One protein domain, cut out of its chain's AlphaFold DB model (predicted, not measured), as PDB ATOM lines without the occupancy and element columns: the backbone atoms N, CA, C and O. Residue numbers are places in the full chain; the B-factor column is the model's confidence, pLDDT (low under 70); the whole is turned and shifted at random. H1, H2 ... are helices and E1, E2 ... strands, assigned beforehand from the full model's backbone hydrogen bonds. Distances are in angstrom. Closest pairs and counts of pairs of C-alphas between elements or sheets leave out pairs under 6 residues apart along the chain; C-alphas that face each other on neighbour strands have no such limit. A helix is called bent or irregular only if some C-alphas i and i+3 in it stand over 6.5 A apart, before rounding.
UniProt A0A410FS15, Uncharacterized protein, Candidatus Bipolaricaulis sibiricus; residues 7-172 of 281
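AT A GLANCE: This is residues 7 to 172 of the 281 residues of an uncharacterized protein of Candidatus Bipolaricaulis sibiricus (UniProt A0A410FS15). Two long helical stretches, H1 and H7a, the first arm of H7, run nearly parallel from a small ribbon of two strands, E1 and E2, at one end; at the other end H7 folds back and its second arm, H7b, crosses H1. H4 packs along H1, and on the opposite side from H7b H5 packs on H1 and H2 on H7a, with H3 and H6 nearer the ribbon. The printed part has 166 residues, with seven named helices and two named strands in the order E1 H1 H2 H3 H4 H5 H6 E2 H7; the sheet is antiparallel and the class is mostly helix. The whole is compact, with a radius of gyration of the C-alphas of 16.1 A and spans of 44 by 35 by 30 A.

HOW THE PARTS SIT: Start at the sheet, where E1, residues 10 to 14, and E2, residues 123 to 128, are antiparallel at 152 degrees, with N 13 and O 125 within hydrogen-bond range at 2.8 A. From E1 a tight link leads to H1, residues 15 to 37, the hub, which touches four helices. H7, residues 129 to 171, was assigned as one helix by its hydrogen bonds but is bent, with C-alphas 150 and 153 at 9.6 A; look at its arms H7a, residues 129 to 150, and H7b, residues 153 to 171. H7a is irregular, with C-alphas 136 and 139 at 7.7 A, and so is H4, residues 77 to 88, with C-alphas 84 and 87 at 7.1 A. H1 and H7a are close but not clearly touching, closest at the C-alphas of Arg 22 and Ala 136, 6.9 A. H7b touches H1 with residues 158 to 166 alone, closest at the C-alphas of Trp 29 and Ala 162, 6.3 A, opposite ways at a steep tilt of 42 degrees. H4 touches H1 at a shallow tilt of 24 degrees, closest at the C-alphas of Pro 20 and Ile 81, 4.4 A. H5, residues 98 to 107, touches H1, closest at the C-alphas of Tyr 26 and Val 105, 6.1 A. H2, residues 39 to 49, touches H7a, closest at the C-alphas of Ala 49 and Leu 143, 4.8 A. H3, residues 56 to 63, touches H6, residues 111 to 117, closest at the C-alphas of Leu 62 and Arg 117, 7.2 A. Each O i to N i+4 pair is within hydrogen-bond range in H2, H3, H5, H6 and H7b, against 17 of 19 in H1, 6 of 8 in H4 and 16 of 18 in H7a.

IN THESE COORDINATES: Find C-alpha 10 at (271.993, 205.027, 176.755), where E1 begins. H1 runs 31.9 A from C-alpha 15 to C-alpha 37 at (246.934, 175.140, 182.179). H7a spans 30.3 A and H7b 27.1 A, ending at C-alpha 171, (253.390, 194.636, 165.691).

THE WHOLE: The two C-alphas farthest apart, those of Glu 71 and Val 153, are 49.6 A apart. The printed part has no cut, and the link from H3 to H4, 13 residues, is long. Mean pLDDT of the printed part is 93.1; look for values under 70 at residues 89 to 94.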
ATOM      1  N   THR A   7     277.250 198.341 175.133       97.19
ATOM      2  CA  THR A   7     277.282 198.376 176.607       97.19
ATOM      3  C   THR A   7     277.375 199.785 177.200       97.19
ATOM      4  O   THR A   7     277.096 199.969 178.382       97.19
ATOM      5  N   GLN A   8     277.763 200.782 176.399       97.31
ATOM      6  CA  GLN A   8     277.943 202.176 176.811       97.31
ATOM      7  C   GLN A   8     276.896 203.114 176.197       97.31
ATOM      8  O   GLN A   8     276.977 204.333 176.362       97.31
ATOM      9  N   ARG A   9     275.917 202.578 175.459       97.50
ATOM     10  CA  ARG A   9     274.846 203.379 174.863       97.50
ATOM     11  C   ARG A   9     273.686 203.506 175.837       97.50
ATOM     12  O   ARG A   9     273.290 202.543 176.490       97.50
ATOM     13  N   PHE A  10     273.104 204.698 175.870       97.31
ATOM     14  CA  PHE A  10     271.993 205.027 176.755       97.31
ATOM     15  C   PHE A  10     270.834 205.617 175.974       97.31
ATOM     16  O   PHE A  10     271.050 206.409 175.055       97.31
ATOM     17  N   PHE A  11     269.621 205.330 176.422       97.44
ATOM     18  CA  PHE A  11     268.399 205.902 175.876       97.44
ATOM     19  C   PHE A  11     267.439 206.315 177.004       97.44
ATOM     20  O   PHE A  11     267.573 205.814 178.125       97.44
ATOM     21  N   PRO A  12     266.532 207.278 176.766       97.06
ATOM     22  CA  PRO A  12     265.584 207.701 177.786       97.06
ATOM     23  C   PRO A  12     264.530 206.615 178.035       97.06
ATOM     24  O   PRO A  12     263.956 206.065 177.099       97.06
ATOM     25  N   LEU A  13     264.250 206.341 179.306       97.38
ATOM     26  CA  LEU A  13     263.139 205.508 179.749       97.38
ATOM     27  C   LEU A  13     262.272 206.306 180.721       97.38
ATOM     28  O   LEU A  13     262.768 206.840 181.715       97.38
ATOM     29  N   LYS A  14     260.975 206.373 180.420       97.12
ATOM     30  CA  LYS A  14     259.944 207.051 181.212       97.12
ATOM     31  C   LYS A  14     259.064 205.996 181.872       97.12
ATOM     32  O   LYS A  14     258.482 205.169 181.167       97.12
ATOM     33  N   LEU A  15     258.962 205.986 183.205       97.06
ATOM     34  CA  LEU A  15     258.198 204.932 183.894       97.06
ATOM     35  C   LEU A  15     256.713 204.977 183.548       97.06
ATOM     36  O   LEU A  15     256.126 203.922 183.328       97.06
ATOM     37  N   ALA A  16     256.124 206.168 183.450       95.69
ATOM     38  CA  ALA A  16     254.705 206.319 183.147       95.69
ATOM     39  C   ALA A  16     254.309 205.767 181.762       95.69
ATOM     40  O   ALA A  16     253.206 205.253 181.606       95.69
ATOM     41  N   GLU A  17     255.214 205.798 180.778       94.31
ATOM     42  CA  GLU A  17     254.993 205.202 179.450       94.31
ATOM     43  C   GLU A  17     255.303 203.698 179.438       94.31
ATOM     44  O   GLU A  17     254.640 202.901 178.774       94.31
ATOM     45  N   TRP A  18     256.329 203.295 180.185       95.88
ATOM     46  CA  TRP A  18     256.837 201.929 180.178       95.88
ATOM     47  C   TRP A  18     255.971 200.960 180.996       95.88
ATOM     48  O   TRP A  18     255.728 199.826 180.570       95.88
ATOM     49  N   LEU A  19     255.485 201.391 182.162       95.88
ATOM     50  CA  LEU A  19     254.790 200.534 183.121       95.88
ATOM     51  C   LEU A  19     253.460 199.969 182.584       95.88
ATOM     52  O   LEU A  19     253.268 198.755 182.697       95.88
ATOM     53  N   PRO A  20     252.580 200.752 181.918       95.19
ATOM     54  CA  PRO A  20     251.356 200.217 181.315       95.19
ATOM     55  C   PRO A  20     251.623 199.089 180.309       95.19
ATOM     56  O   PRO A  20     250.910 198.083 180.286       95.19
ATOM     57  N   ILE A  21     252.699 199.205 179.520       94.31
ATOM     58  CA  ILE A  21     253.101 198.178 178.548       94.31
ATOM     59  C   ILE A  21     253.472 196.876 179.273       94.31
ATOM     60  O   ILE A  21     253.160 195.788 178.788       94.31
ATOM     61  N   ARG A  22     254.127 196.963 180.437       96.00
ATOM     62  CA  ARG A  22     254.474 195.778 181.240       96.00
ATOM     63  C   ARG A  22     253.258 195.127 181.880       96.00
ATOM     64  O   ARG A  22     253.157 193.906 181.834       96.00
ATOM     65  N   TYR A  23     252.318 195.915 182.397       94.94
ATOM     66  CA  TYR A  23     251.045 195.390 182.893       94.94
ATOM     67  C   TYR A  23     250.302 194.608 181.808       94.94
ATOM     68  O   TYR A  23     249.934 193.456 182.025       94.94
ATOM     69  N   ALA A  24     250.154 195.186 180.613       93.38
ATOM     70  CA  ALA A  24     249.516 194.503 179.490       93.38
ATOM     71  C   ALA A  24     250.265 193.225 179.074       93.38
ATOM     72  O   ALA A  24     249.638 192.219 178.743       93.38
ATOM     73  N   ALA A  25     251.602 193.243 179.106       94.50
ATOM     74  CA  ALA A  25     252.407 192.060 178.823       94.50
ATOM     75  C   ALA A  25     252.150 190.947 179.851       94.50
ATOM     76  O   ALA A  25     251.860 189.820 179.454       94.50
ATOM     77  N   TYR A  26     252.190 191.248 181.151       95.94
ATOM     78  CA  TYR A  26     251.916 190.259 182.194       95.94
ATOM     79  C   TYR A  26     250.479 189.742 182.157       95.94
ATOM     80  O   TYR A  26     250.271 188.542 182.298       95.94
ATOM     81  N   LEU A  27     249.491 190.595 181.890       93.88
ATOM     82  CA  LEU A  27     248.103 190.148 181.751       93.88
ATOM     83  C   LEU A  27     247.895 189.217 180.562       93.88
ATOM     84  O   LEU A  27     247.159 188.241 180.679       93.88
ATOM     85  N   ARG A  28     248.581 189.470 179.445       93.19
ATOM     86  CA  ARG A  28     248.570 188.555 178.301       93.19
ATOM     87  C   ARG A  28     249.139 187.191 178.676       93.19
ATOM     88  O   ARG A  28     248.517 186.183 178.366       93.19
ATOM     89  N   TRP A  29     250.273 187.166 179.373       95.62
ATOM     90  CA  TRP A  29     250.867 185.923 179.872       95.62
ATOM     91  C   TRP A  29     249.940 185.194 180.840       95.62
ATOM     92  O   TRP A  29     249.711 184.002 180.676       95.62
ATOM     93  N   LEU A  30     249.366 185.903 181.812       94.75
ATOM     94  CA  LEU A  30     248.448 185.317 182.781       94.75
ATOM     95  C   LEU A  30     247.218 184.718 182.089       94.75
ATOM     96  O   LEU A  30     246.875 183.572 182.354       94.75
ATOM     97  N   SER A  31     246.599 185.457 181.164       92.50
ATOM     98  CA  SER A  31     245.467 184.968 180.371       92.50
ATOM     99  C   SER A  31     245.831 183.709 179.585       92.50
ATOM    100  O   SER A  31     245.084 182.738 179.622       92.50
ATOM    101  N   HIS A  32     246.987 183.710 178.915       93.62
ATOM    102  CA  HIS A  32     247.450 182.576 178.118       93.62
ATOM    103  C   HIS A  32     247.695 181.336 178.989       93.62
ATOM    104  O   HIS A  32     247.259 180.237 178.661       93.62
ATOM    105  N   LEU A  33     248.350 181.497 180.142       94.69
ATOM    106  CA  LEU A  33     248.601 180.389 181.065       94.69
ATOM    107  C   LEU A  33     247.310 179.839 181.676       94.69
ATOM    108  O   LEU A  33     247.191 178.630 181.845       94.69
ATOM    109  N   LEU A  34     246.341 180.702 181.981       93.38
ATOM    110  CA  LEU A  34     245.048 180.280 182.515       93.38
ATOM    111  C   LEU A  34     244.253 179.463 181.498       93.38
ATOM    112  O   LEU A  34     243.704 178.430 181.866       93.38
ATOM    113  N   GLU A  35     244.266 179.865 180.228       91.62
ATOM    114  CA  GLU A  35     243.644 179.105 179.140       91.62
ATOM    115  C   GLU A  35     244.333 177.748 178.915       91.62
ATOM    116  O   GLU A  35     243.671 176.732 178.718       91.62
ATOM    117  N   ARG A  36     245.670 177.705 178.963       93.94
ATOM    118  CA  ARG A  36     246.436 176.495 178.616       93.94
ATOM    119  C   ARG A  36     246.562 175.492 179.760       93.94
ATOM    120  O   ARG A  36     246.645 174.297 179.494       93.94
ATOM    121  N   LEU A  37     246.616 175.962 181.005       94.75
ATOM    122  CA  LEU A  37     246.934 175.140 182.179       94.75
ATOM    123  C   LEU A  37     245.823 175.120 183.237       94.75
ATOM    124  O   LEU A  37     245.859 174.298 184.152       94.75
ATOM    125  N   GLY A  38     244.848 176.023 183.145       93.38
ATOM    126  CA  GLY A  38     243.824 176.227 184.164       93.38
ATOM    127  C   GLY A  38     244.296 177.052 185.379       93.38
ATOM    128  O   GLY A  38     245.489 177.337 185.539       93.38
ATOM    129  N   PRO A  39     243.369 177.439 186.281       92.38
ATOM    130  CA  PRO A  39     243.641 178.386 187.367       92.38
ATOM    131  C   PRO A  39     244.724 177.983 188.367       92.38
ATOM    132  O   PRO A  39     245.575 178.803 188.720       92.38
ATOM    133  N   ALA A  40     244.690 176.741 188.852       94.31
ATOM    134  CA  ALA A  40     245.590 176.308 189.918       94.31
ATOM    135  C   ALA A  40     247.054 176.181 189.442       94.31
ATOM    136  O   ALA A  40     247.915 176.794 190.081       94.31
ATOM    137  N   PRO A  41     247.366 175.497 188.320       95.81
ATOM    138  CA  PRO A  41     248.744 175.425 187.830       95.81
ATOM    139  C   PRO A  41     249.298 176.789 187.401       95.81
ATOM    140  O   PRO A  41     250.431 177.122 187.742       95.81
ATOM    141  N   ALA A  42     248.492 177.629 186.737       95.56
ATOM    142  CA  ALA A  42     248.923 178.971 186.345       95.56
ATOM    143  C   ALA A  42     249.299 179.836 187.562       95.56
ATOM    144  O   ALA A  42     250.308 180.542 187.534       95.56
ATOM    145  N   ARG A  43     248.527 179.756 188.657       95.19
ATOM    146  CA  ARG A  43     248.837 180.466 189.907       95.19
ATOM    147  C   ARG A  43     250.125 179.953 190.551       95.19
ATOM    148  O   ARG A  43     250.933 180.774 190.975       95.19
ATOM    149  N   ALA A  44     250.327 178.636 190.592       96.50
ATOM    150  CA  ALA A  44     251.537 178.037 191.154       96.50
ATOM    151  C   ALA A  44     252.800 178.494 190.401       96.50
ATOM    152  O   ALA A  44     253.760 178.935 191.032       96.50
ATOM    153  N   LEU A  45     252.764 178.488 189.063       97.38
ATOM    154  CA  LEU A  45     253.849 179.012 188.226       97.38
ATOM    155  C   LEU A  45     254.117 180.494 188.494       97.38
ATOM    156  O   LEU A  45     255.266 180.916 188.600       97.38
ATOM    157  N   TRP A  46     253.055 181.290 188.632       96.31
ATOM    158  CA  TRP A  46     253.179 182.717 188.912       96.31
ATOM    159  C   TRP A  46     253.827 182.987 190.272       96.31
ATOM    160  O   TRP A  46     254.671 183.873 190.400       96.31
ATOM    161  N   GLU A  47     253.430 182.235 191.296       96.00
ATOM    162  CA  GLU A  47     253.980 182.334 192.650       96.00
ATOM    163  C   GLU A  47     255.441 181.895 192.708       96.00
ATOM    164  O   GLU A  47     256.237 182.527 193.400       96.00
ATOM    165  N   GLU A  48     255.810 180.869 191.947       96.88
ATOM    166  CA  GLU A  48     257.200 180.452 191.797       96.88
ATOM    167  C   GLU A  48     258.050 181.511 191.095       96.88
ATOM    168  O   GLU A  48     259.108 181.869 191.605       96.88
ATOM    169  N   ALA A  49     257.561 182.090 189.995       96.06
ATOM    170  CA  ALA A  49     258.254 183.168 189.291       96.06
ATOM    171  C   ALA A  49     258.430 184.435 190.153       96.06
ATOM    172  O   ALA A  49     259.381 185.190 189.961       96.06
ATOM    173  N   CYS A  50     257.521 184.662 191.111       94.94
ATOM    174  CA  CYS A  50     257.609 185.740 192.103       94.94
ATOM    175  C   CYS A  50     258.506 185.409 193.307       94.94
ATOM    176  O   CYS A  50     258.637 186.255 194.196       94.94
ATOM    177  N   ARG A  51     259.026 184.183 193.430       91.75
ATOM    178  CA  ARG A  51     259.828 183.787 194.590       91.75
ATOM    179  C   ARG A  51     261.205 184.451 194.511       91.75
ATOM    180  O   ARG A  51     261.748 184.649 193.429       91.75
ATOM    181  N   ASP A  52     261.752 184.805 195.674       78.44
ATOM    182  CA  ASP A  52     263.109 185.345 195.830       78.44
ATOM    183  C   ASP A  52     263.392 186.569 194.934       78.44
ATOM    184  O   ASP A  52     264.209 186.571 194.010       78.44
ATOM    185  N   ASN A  53     262.675 187.653 195.240       78.19
ATOM    186  CA  ASN A  53     262.718 188.927 194.516       78.19
ATOM    187  C   ASN A  53     263.825 189.889 194.985       78.19
ATOM    188  O   ASN A  53     263.771 191.082 194.660       78.19
ATOM    189  N   ASP A  54     264.783 189.402 195.778       86.19
ATOM    190  CA  ASP A  54     265.956 190.189 196.143       86.19
ATOM    191  C   ASP A  54     266.952 190.164 194.983       86.19
ATOM    192  O   ASP A  54     267.728 189.225 194.802       86.19
ATOM    193  N   ASP A  55     266.851 191.180 194.131       93.56
ATOM    194  CA  ASP A  55     267.708 191.349 192.971       93.56
ATOM    195  C   ASP A  55     268.585 192.603 193.151       93.56
ATOM    196  O   ASP A  55     268.083 193.738 193.077       93.56
ATOM    197  N   PRO A  56     269.903 192.434 193.372       95.81
ATOM    198  CA  PRO A  56     270.833 193.550 193.513       95.81
ATOM    199  C   PRO A  56     270.898 194.449 192.274       95.81
ATOM    200  O   PRO A  56     271.062 195.666 192.397       95.81
ATOM    201  N   LEU A  57     270.757 193.876 191.074       96.62
ATOM    202  CA  LEU A  57     270.756 194.638 189.829       96.62
ATOM    203  C   LEU A  57     269.507 195.512 189.750       96.62
ATOM    204  O   LEU A  57     269.629 196.707 189.477       96.62
ATOM    205  N   LEU A  58     268.331 194.944 190.028       97.50
ATOM    206  CA  LEU A  58     267.089 195.711 190.065       97.50
ATOM    207  C   LEU A  58     267.172 196.837 191.096       97.50
ATOM    208  O   LEU A  58     266.862 197.986 190.785       97.50
ATOM    209  N   SER A  59     267.645 196.526 192.302       97.12
ATOM    210  CA  SER A  59     267.802 197.506 193.379       97.12
ATOM    211  C   SER A  59     268.690 198.677 192.953       97.12
ATOM    212  O   SER A  59     268.309 199.833 193.136       97.12
ATOM    213  N   ARG A  60     269.817 198.394 192.289       97.75
ATOM    214  CA  ARG A  60     270.713 199.412 191.718       97.75
ATOM    215  C   ARG A  60     270.053 200.226 190.601       97.75
ATOM    216  O   ARG A  60     270.236 201.437 190.523       97.75
ATOM    217  N   ILE A  61     269.284 199.587 189.718       97.81
ATOM    218  CA  ILE A  61     268.592 200.290 188.625       97.81
ATOM    219  C   ILE A  61     267.607 201.321 189.188       97.81
ATOM    220  O   ILE A  61     267.510 202.431 188.653       97.81
ATOM    221  N   LEU A  62     266.897 200.966 190.262       97.69
ATOM    222  CA  LEU A  62     265.845 201.781 190.872       97.69
ATOM    223  C   LEU A  62     266.362 202.800 191.911       97.69
ATOM    224  O   LEU A  62     265.627 203.723 192.270       97.69
ATOM    225  N   SER A  63     267.592 202.669 192.418       96.75
ATOM    226  CA  SER A  63     268.108 203.551 193.476       96.75
ATOM    227  C   SER A  63     268.503 204.941 192.966       96.75
ATOM    228  O   SER A  63     268.204 205.931 193.638       96.75
ATOM    229  N   GLU A  64     269.111 205.030 191.780       94.06
ATOM    230  CA  GLU A  64     269.854 206.216 191.325       94.06
ATOM    231  C   GLU A  64     269.500 206.659 189.898       94.06
ATOM    232  O   GLU A  64     269.082 205.856 189.064       94.06
ATOM    233  N   GLY A  65     269.728 207.943 189.593       96.12
ATOM    234  CA  GLY A  65     269.651 208.501 188.234       96.12
ATOM    235  C   GLY A  65     268.242 208.812 187.715       96.12
ATOM    236  O   GLY A  65     268.091 209.126 186.538       96.12
ATOM    237  N   TRP A  66     267.224 208.717 188.572       98.12
ATOM    238  CA  TRP A  66     265.844 209.068 188.247       98.12
ATOM    239  C   TRP A  66     265.572 210.542 188.528       98.12
ATOM    240  O   TRP A  66     265.871 211.036 189.614       98.12
ATOM    241  N   THR A  67     264.959 211.228 187.570       97.69
ATOM    242  CA  THR A  67     264.547 212.631 187.692       97.69
ATOM    243  C   THR A  67     263.052 212.770 187.411       97.69
ATOM    244  O   THR A  67     262.544 212.034 186.557       97.69
ATOM    245  N   PRO A  68     262.341 213.709 188.059       97.38
ATOM    246  CA  PRO A  68     260.967 214.039 187.690       97.38
ATOM    247  C   PRO A  68     260.845 214.392 186.201       97.38
ATOM    248  O   PRO A  68     261.765 214.967 185.613       97.38
ATOM    249  N   MET A  69     259.719 214.035 185.589       95.50
ATOM    250  CA  MET A  69     259.356 214.526 184.259       95.50
ATOM    251  C   MET A  69     258.924 215.997 184.331       95.50
ATOM    252  O   MET A  69     258.512 216.480 185.386       95.50
ATOM    253  N   LEU A  70     259.029 216.717 183.212       91.12
ATOM    254  CA  LEU A  70     258.538 218.094 183.111       91.12
ATOM    255  C   LEU A  70     257.007 218.120 183.254       91.12
ATOM    256  O   LEU A  70     256.338 217.193 182.804       91.12
ATOM    257  N   GLU A  71     256.444 219.185 183.833       82.44
ATOM    258  CA  GLU A  71     254.997 219.281 184.119       82.44
ATOM    259  C   GLU A  71     254.113 219.087 182.875       82.44
ATOM    260  O   GLU A  71     253.054 218.476 182.969       82.44
ATOM    261  N   GLY A  72     254.567 219.525 181.696       86.25
ATOM    262  CA  GLY A  72     253.854 219.327 180.427       86.25
ATOM    263  C   GLY A  72     253.984 217.927 179.813       86.25
ATOM    264  O   GLY A  72     253.311 217.634 178.830       86.25
ATOM    265  N   GLU A  73     254.848 217.070 180.361       86.12
ATOM    266  CA  GLU A  73     255.034 215.681 179.921       86.12
ATOM    267  C   GLU A  73     254.426 214.666 180.897       86.12
ATOM    268  O   GLU A  73     254.416 213.468 180.607       86.12
ATOM    269  N   ALA A  74     253.955 215.118 182.062       88.00
ATOM    270  CA  ALA A  74     253.365 214.247 183.061       88.00
ATOM    271  C   ALA A  74     252.050 213.646 182.547       88.00
ATOM    272  O   ALA A  74     251.206 214.337 181.977       88.00
ATOM    273  N   VAL A  75     251.866 212.351 182.785       91.19
ATOM    274  CA  VAL A  75     250.644 211.624 182.433       91.19
ATOM    275  C   VAL A  75     250.044 210.971 183.670       91.19
ATOM    276  O   VAL A  75     250.737 210.710 184.661       91.19
ATOM    277  N   ASP A  76     248.748 210.672 183.610       92.50
ATOM    278  CA  ASP A  76     248.121 209.809 184.603       92.50
ATOM    279  C   ASP A  76     248.545 208.355 184.342       92.50
ATOM    280  O   ASP A  76     248.048 207.661 183.446       92.50
ATOM    281  N   GLY A  77     249.548 207.911 185.099       89.25
ATOM    282  CA  GLY A  77     250.094 206.566 184.971       89.25
ATOM    283  C   GLY A  77     249.110 205.474 185.400       89.25
ATOM    284  O   GLY A  77     249.131 204.397 184.808       89.25
ATOM    285  N   GLU A  78     248.227 205.735 186.370       91.62
ATOM    286  CA  GLU A  78     247.229 204.747 186.805       91.62
ATOM    287  C   GLU A  78     246.098 204.633 185.784       91.62
ATOM    288  O   GLU A  78     245.738 203.516 185.410       91.62
ATOM    289  N   GLU A  79     245.617 205.753 185.236       93.38
ATOM    290  CA  GLU A  79     244.657 205.731 184.126       93.38
ATOM    291  C   GLU A  79     245.239 204.991 182.909       93.38
ATOM    292  O   GLU A  79     244.562 204.187 182.260       93.38
ATOM    293  N   SER A  80     246.526 205.206 182.621       92.19
ATOM    294  CA  SER A  80     247.232 204.519 181.535       92.19
ATOM    295  C   SER A  80     247.339 203.010 181.778       92.19
ATOM    296  O   SER A  80     247.111 202.225 180.851       92.19
ATOM    297  N   ILE A  81     247.640 202.586 183.012       91.38
ATOM    298  CA  ILE A  81     247.630 201.169 183.406       91.38
ATOM    299  C   ILE A  81     246.227 200.587 183.240       91.38
ATOM    300  O   ILE A  81     246.080 199.544 182.601       91.38
ATOM    301  N   ASP A  82     245.195 201.250 183.759       90.50
ATOM    302  CA  ASP A  82     243.816 200.768 183.685       90.50
ATOM    303  C   ASP A  82     243.337 200.622 182.239       90.50
ATOM    304  O   ASP A  82     242.722 199.610 181.887       90.50
ATOM    305  N   ARG A  83     243.689 201.577 181.374       91.25
ATOM    306  CA  ARG A  83     243.408 201.521 179.936       91.25
ATOM    307  C   ARG A  83     244.122 200.356 179.255       91.25
ATOM    308  O   ARG A  83     243.498 199.635 178.479       91.25
ATOM    309  N   ALA A  84     245.404 200.141 179.556       87.56
ATOM    310  CA  ALA A  84     246.184 199.027 179.013       87.56
ATOM    311  C   ALA A  84     245.663 197.657 179.491       87.56
ATOM    312  O   ALA A  84     245.756 196.657 178.779       87.56
ATOM    313  N   CYS A  85     245.084 197.627 180.690       85.69
ATOM    314  CA  CYS A  85     244.477 196.459 181.312       85.69
ATOM    315  C   CYS A  85     243.085 196.121 180.756       85.69
ATOM    316  O   CYS A  85     242.716 194.947 180.704       85.69
ATOM    317  N   ALA A  86     242.303 197.125 180.348       86.06
ATOM    318  CA  ALA A  86     240.889 196.978 179.997       86.06
ATOM    319  C   ALA A  86     240.563 195.829 179.011       86.06
ATOM    320  O   ALA A  86     239.588 195.117 179.266       86.06
ATOM    321  N   PRO A  87     241.357 195.565 177.948       85.75
ATOM    322  CA  PRO A  87     241.050 194.498 176.989       85.75
ATOM    323  C   PRO A  87     241.062 193.078 177.570       85.75
ATOM    324  O   PRO A  87     240.439 192.188 177.001       85.75
ATOM    325  N   PHE A  88     241.765 192.844 178.683       81.81
ATOM    326  CA  PHE A  88     241.916 191.508 179.274       81.81
ATOM    327  C   PHE A  88     240.790 191.155 180.253       81.81
ATOM    328  O   PHE A  88     240.616 189.994 180.612       81.81
ATOM    329  N   PHE A  89     240.006 192.148 180.675       67.00
ATOM    330  CA  PHE A  89     239.070 192.016 181.791       67.00
ATOM    331  C   PHE A  89     237.597 192.079 181.399       67.00
ATOM    332  O   PHE A  89     236.739 192.166 182.274       67.00
ATOM    333  N   SER A  90     237.293 192.030 180.101       63.22
ATOM    334  CA  SER A  90     235.922 192.101 179.599       63.22
ATOM    335  C   SER A  90     235.225 190.742 179.463       63.22
ATOM    336  O   SER A  90     234.000 190.731 179.534       63.22
ATOM    337  N   SER A  91     235.929 189.605 179.301       54.88
ATOM    338  CA  SER A  91     235.243 188.294 179.160       54.88
ATOM    339  C   SER A  91     236.087 187.001 179.159       54.88
ATOM    340  O   SER A  91     235.516 185.952 178.875       54.88
ATOM    341  N   ARG A  92     237.409 186.995 179.418       56.03
ATOM    342  CA  ARG A  92     238.248 185.848 178.973       56.03
ATOM    343  C   ARG A  92     239.222 185.200 179.951       56.03
ATOM    344  O   ARG A  92     239.880 184.241 179.568       56.03
ATOM    345  N   VAL A  93     239.306 185.649 181.197       61.31
ATOM    346  CA  VAL A  93     240.155 184.960 182.173       61.31
ATOM    347  C   VAL A  93     239.297 183.965 182.957       61.31
ATOM    348  O   VAL A  93     238.706 184.318 183.976       61.31
ATOM    349  N   GLU A  94     239.153 182.743 182.434       65.31
ATOM    350  CA  GLU A  94     238.354 181.693 183.076       65.31
ATOM    351  C   GLU A  94     238.784 181.486 184.539       65.31
ATOM    352  O   GLU A  94     239.955 181.270 184.848       65.31
ATOM    353  N   GLY A  95     237.821 181.568 185.461       76.56
ATOM    354  CA  GLY A  95     238.035 181.246 186.875       76.56
ATOM    355  C   GLY A  95     238.785 182.291 187.710       76.56
ATOM    356  O   GLY A  95     239.212 181.951 188.813       76.56
ATOM    357  N   MET A  96     238.951 183.536 187.241       86.38
ATOM    358  CA  MET A  96     239.608 184.596 188.021       86.38
ATOM    359  C   MET A  96     238.947 185.967 187.850       86.38
ATOM    360  O   MET A  96     238.644 186.407 186.742       86.38
ATOM    361  N   THR A  97     238.759 186.688 188.956       86.38
ATOM    362  CA  THR A  97     238.250 188.065 188.927       86.38
ATOM    363  C   THR A  97     239.320 189.058 188.452       86.38
ATOM    364  O   THR A  97     240.524 188.835 188.594       86.38
ATOM    365  N   ARG A  98     238.893 190.231 187.956       83.94
ATOM    366  CA  ARG A  98     239.807 191.336 187.592       83.94
ATOM    367  C   ARG A  98     240.738 191.732 188.744       83.94
ATOM    368  O   ARG A  98     241.911 192.014 188.510       83.94
ATOM    369  N   ALA A  99     240.218 191.762 189.971       87.62
ATOM    370  CA  ALA A  99     240.987 192.132 191.156       87.62
ATOM    371  C   ALA A  99     242.089 191.106 191.466       87.62
ATOM    372  O   ALA A  99     243.225 191.491 191.726       87.62
ATOM    373  N   GLU A 100     241.785 189.810 191.370       89.94
ATOM    374  CA  GLU A 100     242.770 188.743 191.581       89.94
ATOM    375  C   GLU A 100     243.868 188.750 190.518       89.94
ATOM    376  O   GLU A 100     245.049 188.655 190.851       89.94
ATOM    377  N   ALA A 101     243.496 188.914 189.247       90.00
ATOM    378  CA  ALA A 101     244.455 188.971 188.151       90.00
ATOM    379  C   ALA A 101     245.381 190.191 188.261       90.00
ATOM    380  O   ALA A 101     246.596 190.056 188.109       90.00
ATOM    381  N   ARG A 102     244.837 191.371 188.598       90.38
ATOM    382  CA  ARG A 102     245.655 192.556 188.898       90.38
ATOM    383  C   ARG A 102     246.587 192.293 190.081       90.38
ATOM    384  O   ARG A 102     247.772 192.588 189.975       90.38
ATOM    385  N   GLY A 103     246.073 191.692 191.155       93.00
ATOM    386  CA  GLY A 103     246.865 191.333 192.331       93.00
ATOM    387  C   GLY A 103     248.018 190.384 192.002       93.00
ATOM    388  O   GLY A 103     249.118 190.571 192.509       93.00
ATOM    389  N   LEU A 104     247.815 189.405 191.115       93.75
ATOM    390  CA  LEU A 104     248.890 188.531 190.636       93.75
ATOM    391  C   LEU A 104     249.950 189.305 189.857       93.75
ATOM    392  O   LEU A 104     251.137 189.194 190.168       93.75
ATOM    393  N   VAL A 105     249.530 190.105 188.877       94.81
ATOM    394  CA  VAL A 105     250.450 190.918 188.074       94.81
ATOM    395  C   VAL A 105     251.265 191.852 188.958       94.81
ATOM    396  O   VAL A 105     252.479 191.906 188.816       94.81
ATOM    397  N   GLU A 106     250.644 192.505 189.936       95.19
ATOM    398  CA  GLU A 106     251.318 193.429 190.853       95.19
ATOM    399  C   GLU A 106     252.386 192.786 191.737       95.19
ATOM    400  O   GLU A 106     253.231 193.509 192.260       95.19
ATOM    401  N   ARG A 107     252.402 191.454 191.872       95.69
ATOM    402  CA  ARG A 107     253.470 190.716 192.568       95.69
ATOM    403  C   ARG A 107     254.694 190.447 191.692       95.69
ATOM    404  O   ARG A 107     255.751 190.132 192.232       95.69
ATOM    405  N   MET A 108     254.569 190.576 190.373       96.50
ATOM    406  CA  MET A 108     255.623 190.218 189.431       96.50
ATOM    407  C   MET A 108     256.718 191.292 189.366       96.50
ATOM    408  O   MET A 108     256.402 192.461 189.113       96.50
ATOM    409  N   PRO A 109     258.009 190.954 189.547       95.19
ATOM    410  CA  PRO A 109     259.087 191.914 189.364       95.19
ATOM    411  C   PRO A 109     259.081 192.557 187.970       95.19
ATOM    412  O   PRO A 109     258.737 191.906 186.981       95.19
ATOM    413  N   PRO A 110     259.475 193.832 187.851       96.50
ATOM    414  CA  PRO A 110     259.889 194.733 188.929       96.50
ATOM    415  C   PRO A 110     258.733 195.546 189.548       96.50
ATOM    416  O   PRO A 110     258.986 196.556 190.209       96.50
ATOM    417  N   LEU A 111     257.465 195.181 189.308       96.56
ATOM    418  CA  LEU A 111     256.306 196.021 189.645       96.56
ATOM    419  C   LEU A 111     256.205 196.370 191.145       96.56
ATOM    420  O   LEU A 111     256.078 197.563 191.447       96.56
ATOM    421  N   PRO A 112     256.339 195.420 192.100       96.31
ATOM    422  CA  PRO A 112     256.333 195.760 193.524       96.31
ATOM    423  C   PRO A 112     257.462 196.720 193.910       96.31
ATOM    424  O   PRO A 112     257.270 197.640 194.705       96.31
ATOM    425  N   GLN A 113     258.662 196.508 193.365       96.75
ATOM    426  CA  GLN A 113     259.846 197.305 193.670       96.75
ATOM    427  C   GLN A 113     259.673 198.742 193.173       96.75
ATOM    428  O   GLN A 113     259.949 199.678 193.921       96.75
ATOM    429  N   ILE A 114     259.155 198.912 191.955       97.00
ATOM    430  CA  ILE A 114     258.847 200.223 191.374       97.00
ATOM    431  C   ILE A 114     257.817 200.960 192.232       97.00
ATOM    432  O   ILE A 114     258.075 202.093 192.635       97.00
ATOM    433  N   ARG A 115     256.693 200.314 192.576       95.38
ATOM    434  CA  ARG A 115     255.623 200.943 193.372       95.38
ATOM    435  C   ARG A 115     256.075 201.346 194.776       95.38
ATOM    436  O   ARG A 115     255.652 202.380 195.276       95.38
ATOM    437  N   ARG A 116     256.953 200.563 195.409       95.94
ATOM    438  CA  ARG A 116     257.545 200.937 196.708       95.94
ATOM    439  C   ARG A 116     258.543 202.084 196.587       95.94
ATOM    440  O   ARG A 116     258.664 202.882 197.511       95.94
ATOM    441  N   ARG A 117     259.303 202.137 195.489       96.81
ATOM    442  CA  ARG A 117     260.391 203.105 195.312       96.81
ATOM    443  C   ARG A 117     259.889 204.490 194.923       96.81
ATOM    444  O   ARG A 117     260.469 205.479 195.377       96.81
ATOM    445  N   PHE A 118     258.881 204.551 194.058       96.75
ATOM    446  CA  PHE A 118     258.445 205.791 193.432       96.75
ATOM    447  C   PHE A 118     257.033 206.171 193.883       96.75
ATOM    448  O   PHE A 118     256.085 205.458 193.556       96.75
ATOM    449  N   PRO A 119     256.859 207.316 194.568       93.25
ATOM    450  CA  PRO A 119     255.531 207.821 194.920       93.25
ATOM    451  C   PRO A 119     254.747 208.344 193.703       93.25
ATOM    452  O   PRO A 119     253.547 208.567 193.799       93.25
ATOM    453  N   SER A 120     255.418 208.555 192.567       94.69
ATOM    454  CA  SER A 120     254.827 208.968 191.291       94.69
ATOM    455  C   SER A 120     255.527 208.252 190.137       94.69
ATOM    456  O   SER A 120     256.742 208.061 190.169       94.69
ATOM    457  N   LEU A 121     254.769 207.892 189.099       95.81
ATOM    458  CA  LEU A 121     255.294 207.251 187.886       95.81
ATOM    459  C   LEU A 121     255.902 208.249 186.890       95.81
ATOM    460  O   LEU A 121     256.568 207.837 185.941       95.81
ATOM    461  N   ASN A 122     255.713 209.553 187.110       97.00
ATOM    462  CA  ASN A 122     256.233 210.628 186.260       97.00
ATOM    463  C   ASN A 122     257.715 210.906 186.544       97.00
ATOM    464  O   ASN A 122     258.115 212.006 186.930       97.00
ATOM    465  N   VAL A 123     258.537 209.873 186.367       97.56
ATOM    466  CA  VAL A 123     259.995 209.922 186.473       97.56
ATOM    467  C   VAL A 123     260.631 209.307 185.235       97.56
ATOM    468  O   VAL A 123     260.079 208.407 184.593       97.56
ATOM    469  N   GLN A 124     261.828 209.783 184.919       97.81
ATOM    470  CA  GLN A 124     262.612 209.310 183.792       97.81
ATOM    471  C   GLN A 124     264.077 209.122 184.164       97.81
ATOM    472  O   GLN A 124     264.584 209.746 185.097       97.81
ATOM    473  N   LYS A 125     264.753 208.254 183.416       97.56
ATOM    474  CA  LYS A 125     266.180 207.972 183.557       97.56
ATOM    475  C   LYS A 125     266.766 207.601 182.201       97.56
ATOM    476  O   LYS A 125     266.100 206.988 181.368       97.56
ATOM    477  N   ARG A 126     268.038 207.936 181.983       98.06
ATOM    478  CA  ARG A 126     268.822 207.344 180.894       98.06
ATOM    479  C   ARG A 126     269.285 205.956 181.317       98.06
ATOM    480  O   ARG A 126     269.993 205.832 182.312       98.06
ATOM    481  N   VAL A 127     268.904 204.938 180.562       98.25
ATOM    482  CA  VAL A 127     269.219 203.536 180.860       98.25
ATOM    483  C   VAL A 127     270.003 202.905 179.721       98.25
ATOM    484  O   VAL A 127     269.867 203.299 178.559       98.25
ATOM    485  N   THR A 128     270.824 201.917 180.053       98.44
ATOM    486  CA  THR A 128     271.407 201.007 179.060       98.44
ATOM    487  C   THR A 128     270.349 200.029 178.546       98.44
ATOM    488  O   THR A 128     269.317 199.802 179.186       98.44
ATOM    489  N   ALA A 129     270.608 199.393 177.399       98.38
ATOM    490  CA  ALA A 129     269.745 198.310 176.929       98.38
ATOM    491  C   ALA A 129     269.686 197.152 177.937       98.38
ATOM    492  O   ALA A 129     268.607 196.631 178.176       98.38
ATOM    493  N   TYR A 130     270.795 196.806 178.596       98.69
ATOM    494  CA  TYR A 130     270.817 195.753 179.612       98.69
ATOM    495  C   TYR A 130     269.878 196.030 180.792       98.69
ATOM    496  O   TYR A 130     269.111 195.160 181.191       98.69
ATOM    497  N   GLU A 131     269.900 197.248 181.338       98.56
ATOM    498  CA  GLU A 131     269.010 197.630 182.443       98.56
ATOM    499  C   GLU A 131     267.543 197.630 182.007       98.56
ATOM    500  O   GLU A 131     266.680 197.136 182.728       98.56
ATOM    501  N   ALA A 132     267.255 198.139 180.807       98.38
ATOM    502  CA  ALA A 132     265.902 198.123 180.266       98.38
ATOM    503  C   ALA A 132     265.392 196.700 180.004       98.38
ATOM    504  O   ALA A 132     264.223 196.417 180.257       98.38
ATOM    505  N   LEU A 133     266.259 195.801 179.525       98.50
ATOM    506  CA  LEU A 133     265.944 194.383 179.353       98.50
ATOM    507  C   LEU A 133     265.652 193.717 180.690       98.50
ATOM    508  O   LEU A 133     264.668 192.990 180.791       98.50
ATOM    509  N   HIS A 134     266.447 194.022 181.713       98.38
ATOM    510  CA  HIS A 134     266.217 193.514 183.056       98.38
ATOM    511  C   HIS A 134     264.854 193.938 183.600       98.38
ATOM    512  O   HIS A 134     264.043 193.096 183.977       98.38
ATOM    513  N   LEU A 135     264.546 195.237 183.534       97.94
ATOM    514  CA  LEU A 135     263.232 195.741 183.925       97.94
ATOM    515  C   LEU A 135     262.106 195.070 183.123       97.94
ATOM    516  O   LEU A 135     261.029 194.818 183.659       97.94
ATOM    517  N   ALA A 136     262.318 194.834 181.824       97.12
ATOM    518  CA  ALA A 136     261.259 194.411 180.916       97.12
ATOM    519  C   ALA A 136     260.983 192.911 180.906       97.12
ATOM    520  O   ALA A 136     259.838 192.544 180.633       97.12
ATOM    521  N   PHE A 137     262.001 192.084 181.147       97.56
ATOM    522  CA  PHE A 137     261.952 190.656 180.853       97.56
ATOM    523  C   PHE A 137     262.345 189.744 182.012       97.56
ATOM    524  O   PHE A 137     262.049 188.563 181.893       97.56
ATOM    525  N   ASP A 138     262.947 190.222 183.108       97.69
ATOM    526  CA  ASP A 138     263.383 189.338 184.208       97.69
ATOM    527  C   ASP A 138     262.223 188.496 184.768       97.69
ATOM    528  O   ASP A 138     262.274 187.268 184.735       97.69
ATOM    529  N   GLY A 139     261.113 189.139 185.147       96.94
ATOM    530  CA  GLY A 139     259.928 188.432 185.649       96.94
ATOM    531  C   GLY A 139     259.310 187.471 184.625       96.94
ATOM    532  O   GLY A 139     258.909 186.362 184.971       96.94
ATOM    533  N   GLN A 140     259.282 187.845 183.340       97.50
ATOM    534  CA  GLN A 140     258.792 186.958 182.275       97.50
ATOM    535  C   GLN A 140     259.732 185.769 182.042       97.50
ATOM    536  O   GLN A 140     259.266 184.663 181.797       97.50
ATOM    537  N   ALA A 141     261.045 185.978 182.122       98.12
ATOM    538  CA  ALA A 141     262.029 184.923 181.945       98.12
ATOM    539  C   ALA A 141     261.958 183.911 183.093       98.12
ATOM    540  O   ALA A 141     261.881 182.720 182.812       98.12
ATOM    541  N   ARG A 142     261.838 184.373 184.348       97.81
ATOM    542  CA  ARG A 142     261.575 183.506 185.512       97.81
ATOM    543  C   ARG A 142     260.293 182.692 185.346       97.81
ATOM    544  O   ARG A 142     260.261 181.509 185.669       97.81
ATOM    545  N   LEU A 143     259.241 183.308 184.806       98.06
ATOM    546  CA  LEU A 143     257.984 182.616 184.512       98.06
ATOM    547  C   LEU A 143     258.165 181.513 183.462       98.06
ATOM    548  O   LEU A 143     257.628 180.422 183.630       98.06
ATOM    549  N   VAL A 144     258.943 181.769 182.408       98.56
ATOM    550  CA  VAL A 144     259.268 180.747 181.403       98.56
ATOM    551  C   VAL A 144     260.169 179.659 181.981       98.56
ATOM    552  O   VAL A 144     259.946 178.489 181.697       98.56
ATOM    553  N   GLU A 145     261.141 180.002 182.822       98.50
ATOM    554  CA  GLU A 145     261.993 179.029 183.516       98.50
ATOM    555  C   GLU A 145     261.166 178.099 184.408       98.50
ATOM    556  O   GLU A 145     261.317 176.882 184.307       98.50
ATOM    557  N   ALA A 146     260.239 178.645 185.203       98.19
ATOM    558  CA  ALA A 146     259.307 177.854 186.004       98.19
ATOM    559  C   ALA A 146     258.433 176.957 185.112       98.19
ATOM    560  O   ALA A 146     258.334 175.753 185.333       98.19
ATOM    561  N   LEU A 147     257.852 177.509 184.046       98.44
ATOM    562  CA  LEU A 147     257.007 176.759 183.117       98.44
ATOM    563  C   LEU A 147     257.759 175.583 182.466       98.44
ATOM    564  O   LEU A 147     257.236 174.471 182.408       98.44
ATOM    565  N   VAL A 148     258.999 175.801 182.020       98.44
ATOM    566  CA  VAL A 148     259.863 174.744 181.470       98.44
ATOM    567  C   VAL A 148     260.285 173.752 182.554       98.44
ATOM    568  O   VAL A 148     260.347 172.556 182.284       98.44
ATOM    569  N   GLY A 149     260.538 174.209 183.780       98.12
ATOM    570  CA  GLY A 149     260.866 173.340 184.911       98.12
ATOM    571  C   GLY A 149     259.736 172.369 185.266       98.12
ATOM    572  O   GLY A 149     259.992 171.190 185.493       98.12
ATOM    573  N   HIS A 150     258.488 172.842 185.255       97.94
ATOM    574  CA  HIS A 150     257.311 172.028 185.587       97.94
ATOM    575  C   HIS A 150     256.851 171.127 184.439       97.94
ATOM    576  O   HIS A 150     256.401 170.010 184.682       97.94
ATOM    577  N   HIS A 151     256.955 171.598 183.192       97.62
ATOM    578  CA  HIS A 151     256.319 170.947 182.037       97.62
ATOM    579  C   HIS A 151     257.302 170.506 180.939       97.62
ATOM    580  O   HIS A 151     256.887 170.025 179.884       97.62
ATOM    581  N   GLY A 152     258.611 170.672 181.137       97.88
ATOM    582  CA  GLY A 152     259.635 170.276 180.173       97.88
ATOM    583  C   GLY A 152     259.414 170.889 178.786       97.88
ATOM    584  O   GLY A 152     259.268 172.103 178.634       97.88
ATOM    585  N   VAL A 153     259.384 170.033 177.759       97.69
ATOM    586  CA  VAL A 153     259.184 170.443 176.356       97.69
ATOM    587  C   VAL A 153     257.809 171.078 176.138       97.69
ATOM    588  O   VAL A 153     257.709 172.056 175.402       97.69
ATOM    589  N   GLU A 154     256.758 170.591 176.802       97.88
ATOM    590  CA  GLU A 154     255.425 171.200 176.700       97.88
ATOM    591  C   GLU A 154     255.437 172.636 177.234       97.88
ATOM    592  O   GLU A 154     254.872 173.536 176.614       97.88
ATOM    593  N   GLY A 155     256.175 172.878 178.321       98.31
ATOM    594  CA  GLY A 155     256.380 174.220 178.863       98.31
ATOM    595  C   GLY A 155     257.067 175.162 177.873       98.31
ATOM    596  O   GLY A 155     256.666 176.320 177.742       98.31
ATOM    597  N   GLN A 156     258.051 174.668 177.114       98.25
ATOM    598  CA  GLN A 156     258.703 175.454 176.057       98.25
ATOM    599  C   GLN A 156     257.726 175.825 174.935       98.25
ATOM    600  O   GLN A 156     257.760 176.956 174.452       98.25
ATOM    601  N   LEU A 157     256.849 174.900 174.537       98.31
ATOM    602  CA  LEU A 157     255.844 175.143 173.499       98.31
ATOM    603  C   LEU A 157     254.798 176.168 173.953       98.31
ATOM    604  O   LEU A 157     254.492 177.093 173.206       98.31
ATOM    605  N   ILE A 158     254.318 176.069 175.196       98.31
ATOM    606  CA  ILE A 158     253.384 177.049 175.774       98.31
ATOM    607  C   ILE A 158     254.039 178.435 175.852       98.31
ATOM    608  O   ILE A 158     253.438 179.434 175.458       98.31
ATOM    609  N   ALA A 159     255.292 178.515 176.306       98.38
ATOM    610  CA  ALA A 159     256.033 179.773 176.322       98.38
ATOM    611  C   ALA A 159     256.216 180.357 174.914       98.38
ATOM    612  O   ALA A 159     256.052 181.563 174.720       98.38
ATOM    613  N   TYR A 160     256.549 179.520 173.929       98.25
ATOM    614  CA  TYR A 160     256.692 179.943 172.539       98.25
ATOM    615  C   TYR A 160     255.380 180.506 171.979       98.25
ATOM    616  O   TYR A 160     255.396 181.571 171.356       98.25
ATOM    617  N   ASP A 161     254.249 179.847 172.244       97.56
ATOM    618  CA  ASP A 161     252.921 180.312 171.832       97.56
ATOM    619  C   ASP A 161     252.602 181.692 172.436       97.56
ATOM    620  O   ASP A 161     252.267 182.629 171.702       97.56
ATOM    621  N   ALA A 162     252.809 181.863 173.747       96.69
ATOM    622  CA  ALA A 162     252.604 183.137 174.438       96.69
ATOM    623  C   ALA A 162     253.498 184.263 173.878       96.69
ATOM    624  O   ALA A 162     253.045 185.391 173.649       96.69
ATOM    625  N   LEU A 163     254.777 183.967 173.616       96.75
ATOM    626  CA  LEU A 163     255.729 184.916 173.028       96.75
ATOM    627  C   LEU A 163     255.345 185.297 171.598       96.75
ATOM    628  O   LEU A 163     255.427 186.472 171.227       96.75
ATOM    629  N   ARG A 164     254.900 184.324 170.798       95.94
ATOM    630  CA  ARG A 164     254.421 184.533 169.431       95.94
ATOM    631  C   ARG A 164     253.214 185.472 169.424       95.94
ATOM    632  O   ARG A 164     253.215 186.450 168.678       95.94
ATOM    633  N   GLU A 165     252.223 185.232 170.278       93.06
ATOM    634  CA  GLU A 165     251.052 186.106 170.420       93.06
ATOM    635  C   GLU A 165     251.433 187.519 170.866       93.06
ATOM    636  O   GLU A 165     250.964 188.506 170.291       93.06
ATOM    637  N   ALA A 166     252.320 187.635 171.857       92.12
ATOM    638  CA  ALA A 166     252.821 188.925 172.318       92.12
ATOM    639  C   ALA A 166     253.547 189.685 171.199       92.12
ATOM    640  O   ALA A 166     253.379 190.899 171.067       92.12
ATOM    641  N   ARG A 167     254.317 188.978 170.361       91.81
ATOM    642  CA  ARG A 167     255.037 189.572 169.232       91.81
ATOM    643  C   ARG A 167     254.088 190.090 168.150       91.81
ATOM    644  O   ARG A 167     254.289 191.204 167.669       91.81
ATOM    645  N   ILE A 168     253.049 189.327 167.812       91.25
ATOM    646  CA  ILE A 168     252.006 189.746 166.860       91.25
ATOM    647  C   ILE A 168     251.270 190.977 167.396       91.25
ATOM    648  O   ILE A 168     251.107 191.964 166.681       91.25
ATOM    649  N   ALA A 169     250.882 190.960 168.673       88.31
ATOM    650  CA  ALA A 169     250.215 192.096 169.299       88.31
ATOM    651  C   ALA A 169     251.096 193.360 169.296       88.31
ATOM    652  O   ALA A 169     250.603 194.448 169.009       88.31
ATOM    653  N   ALA A 170     252.401 193.220 169.556       85.88
ATOM    654  CA  ALA A 170     253.352 194.332 169.530       85.88
ATOM    655  C   ALA A 170     253.577 194.916 168.123       85.88
ATOM    656  O   ALA A 170     253.909 196.096 168.001       85.88
ATOM    657  N   ALA A 171     253.374 194.126 167.062       84.38
ATOM    658  CA  ALA A 171     253.390 194.636 165.691       84.38
ATOM    659  C   ALA A 171     252.202 195.573 165.406       84.38
ATOM    660  O   ALA A 171     252.273 196.382 164.483       84.38
ATOM    661  N   GLY A 172     251.129 195.506 166.206       81.38
ATOM    662  CA  GLY A 172     250.011 196.451 166.160       81.38
ATOM    663  C   GLY A 172     249.242 196.443 164.839       81.38
ATOM    664  O   GLY A 172     248.698 197.473 164.458       81.38
TER     665      GLY A 172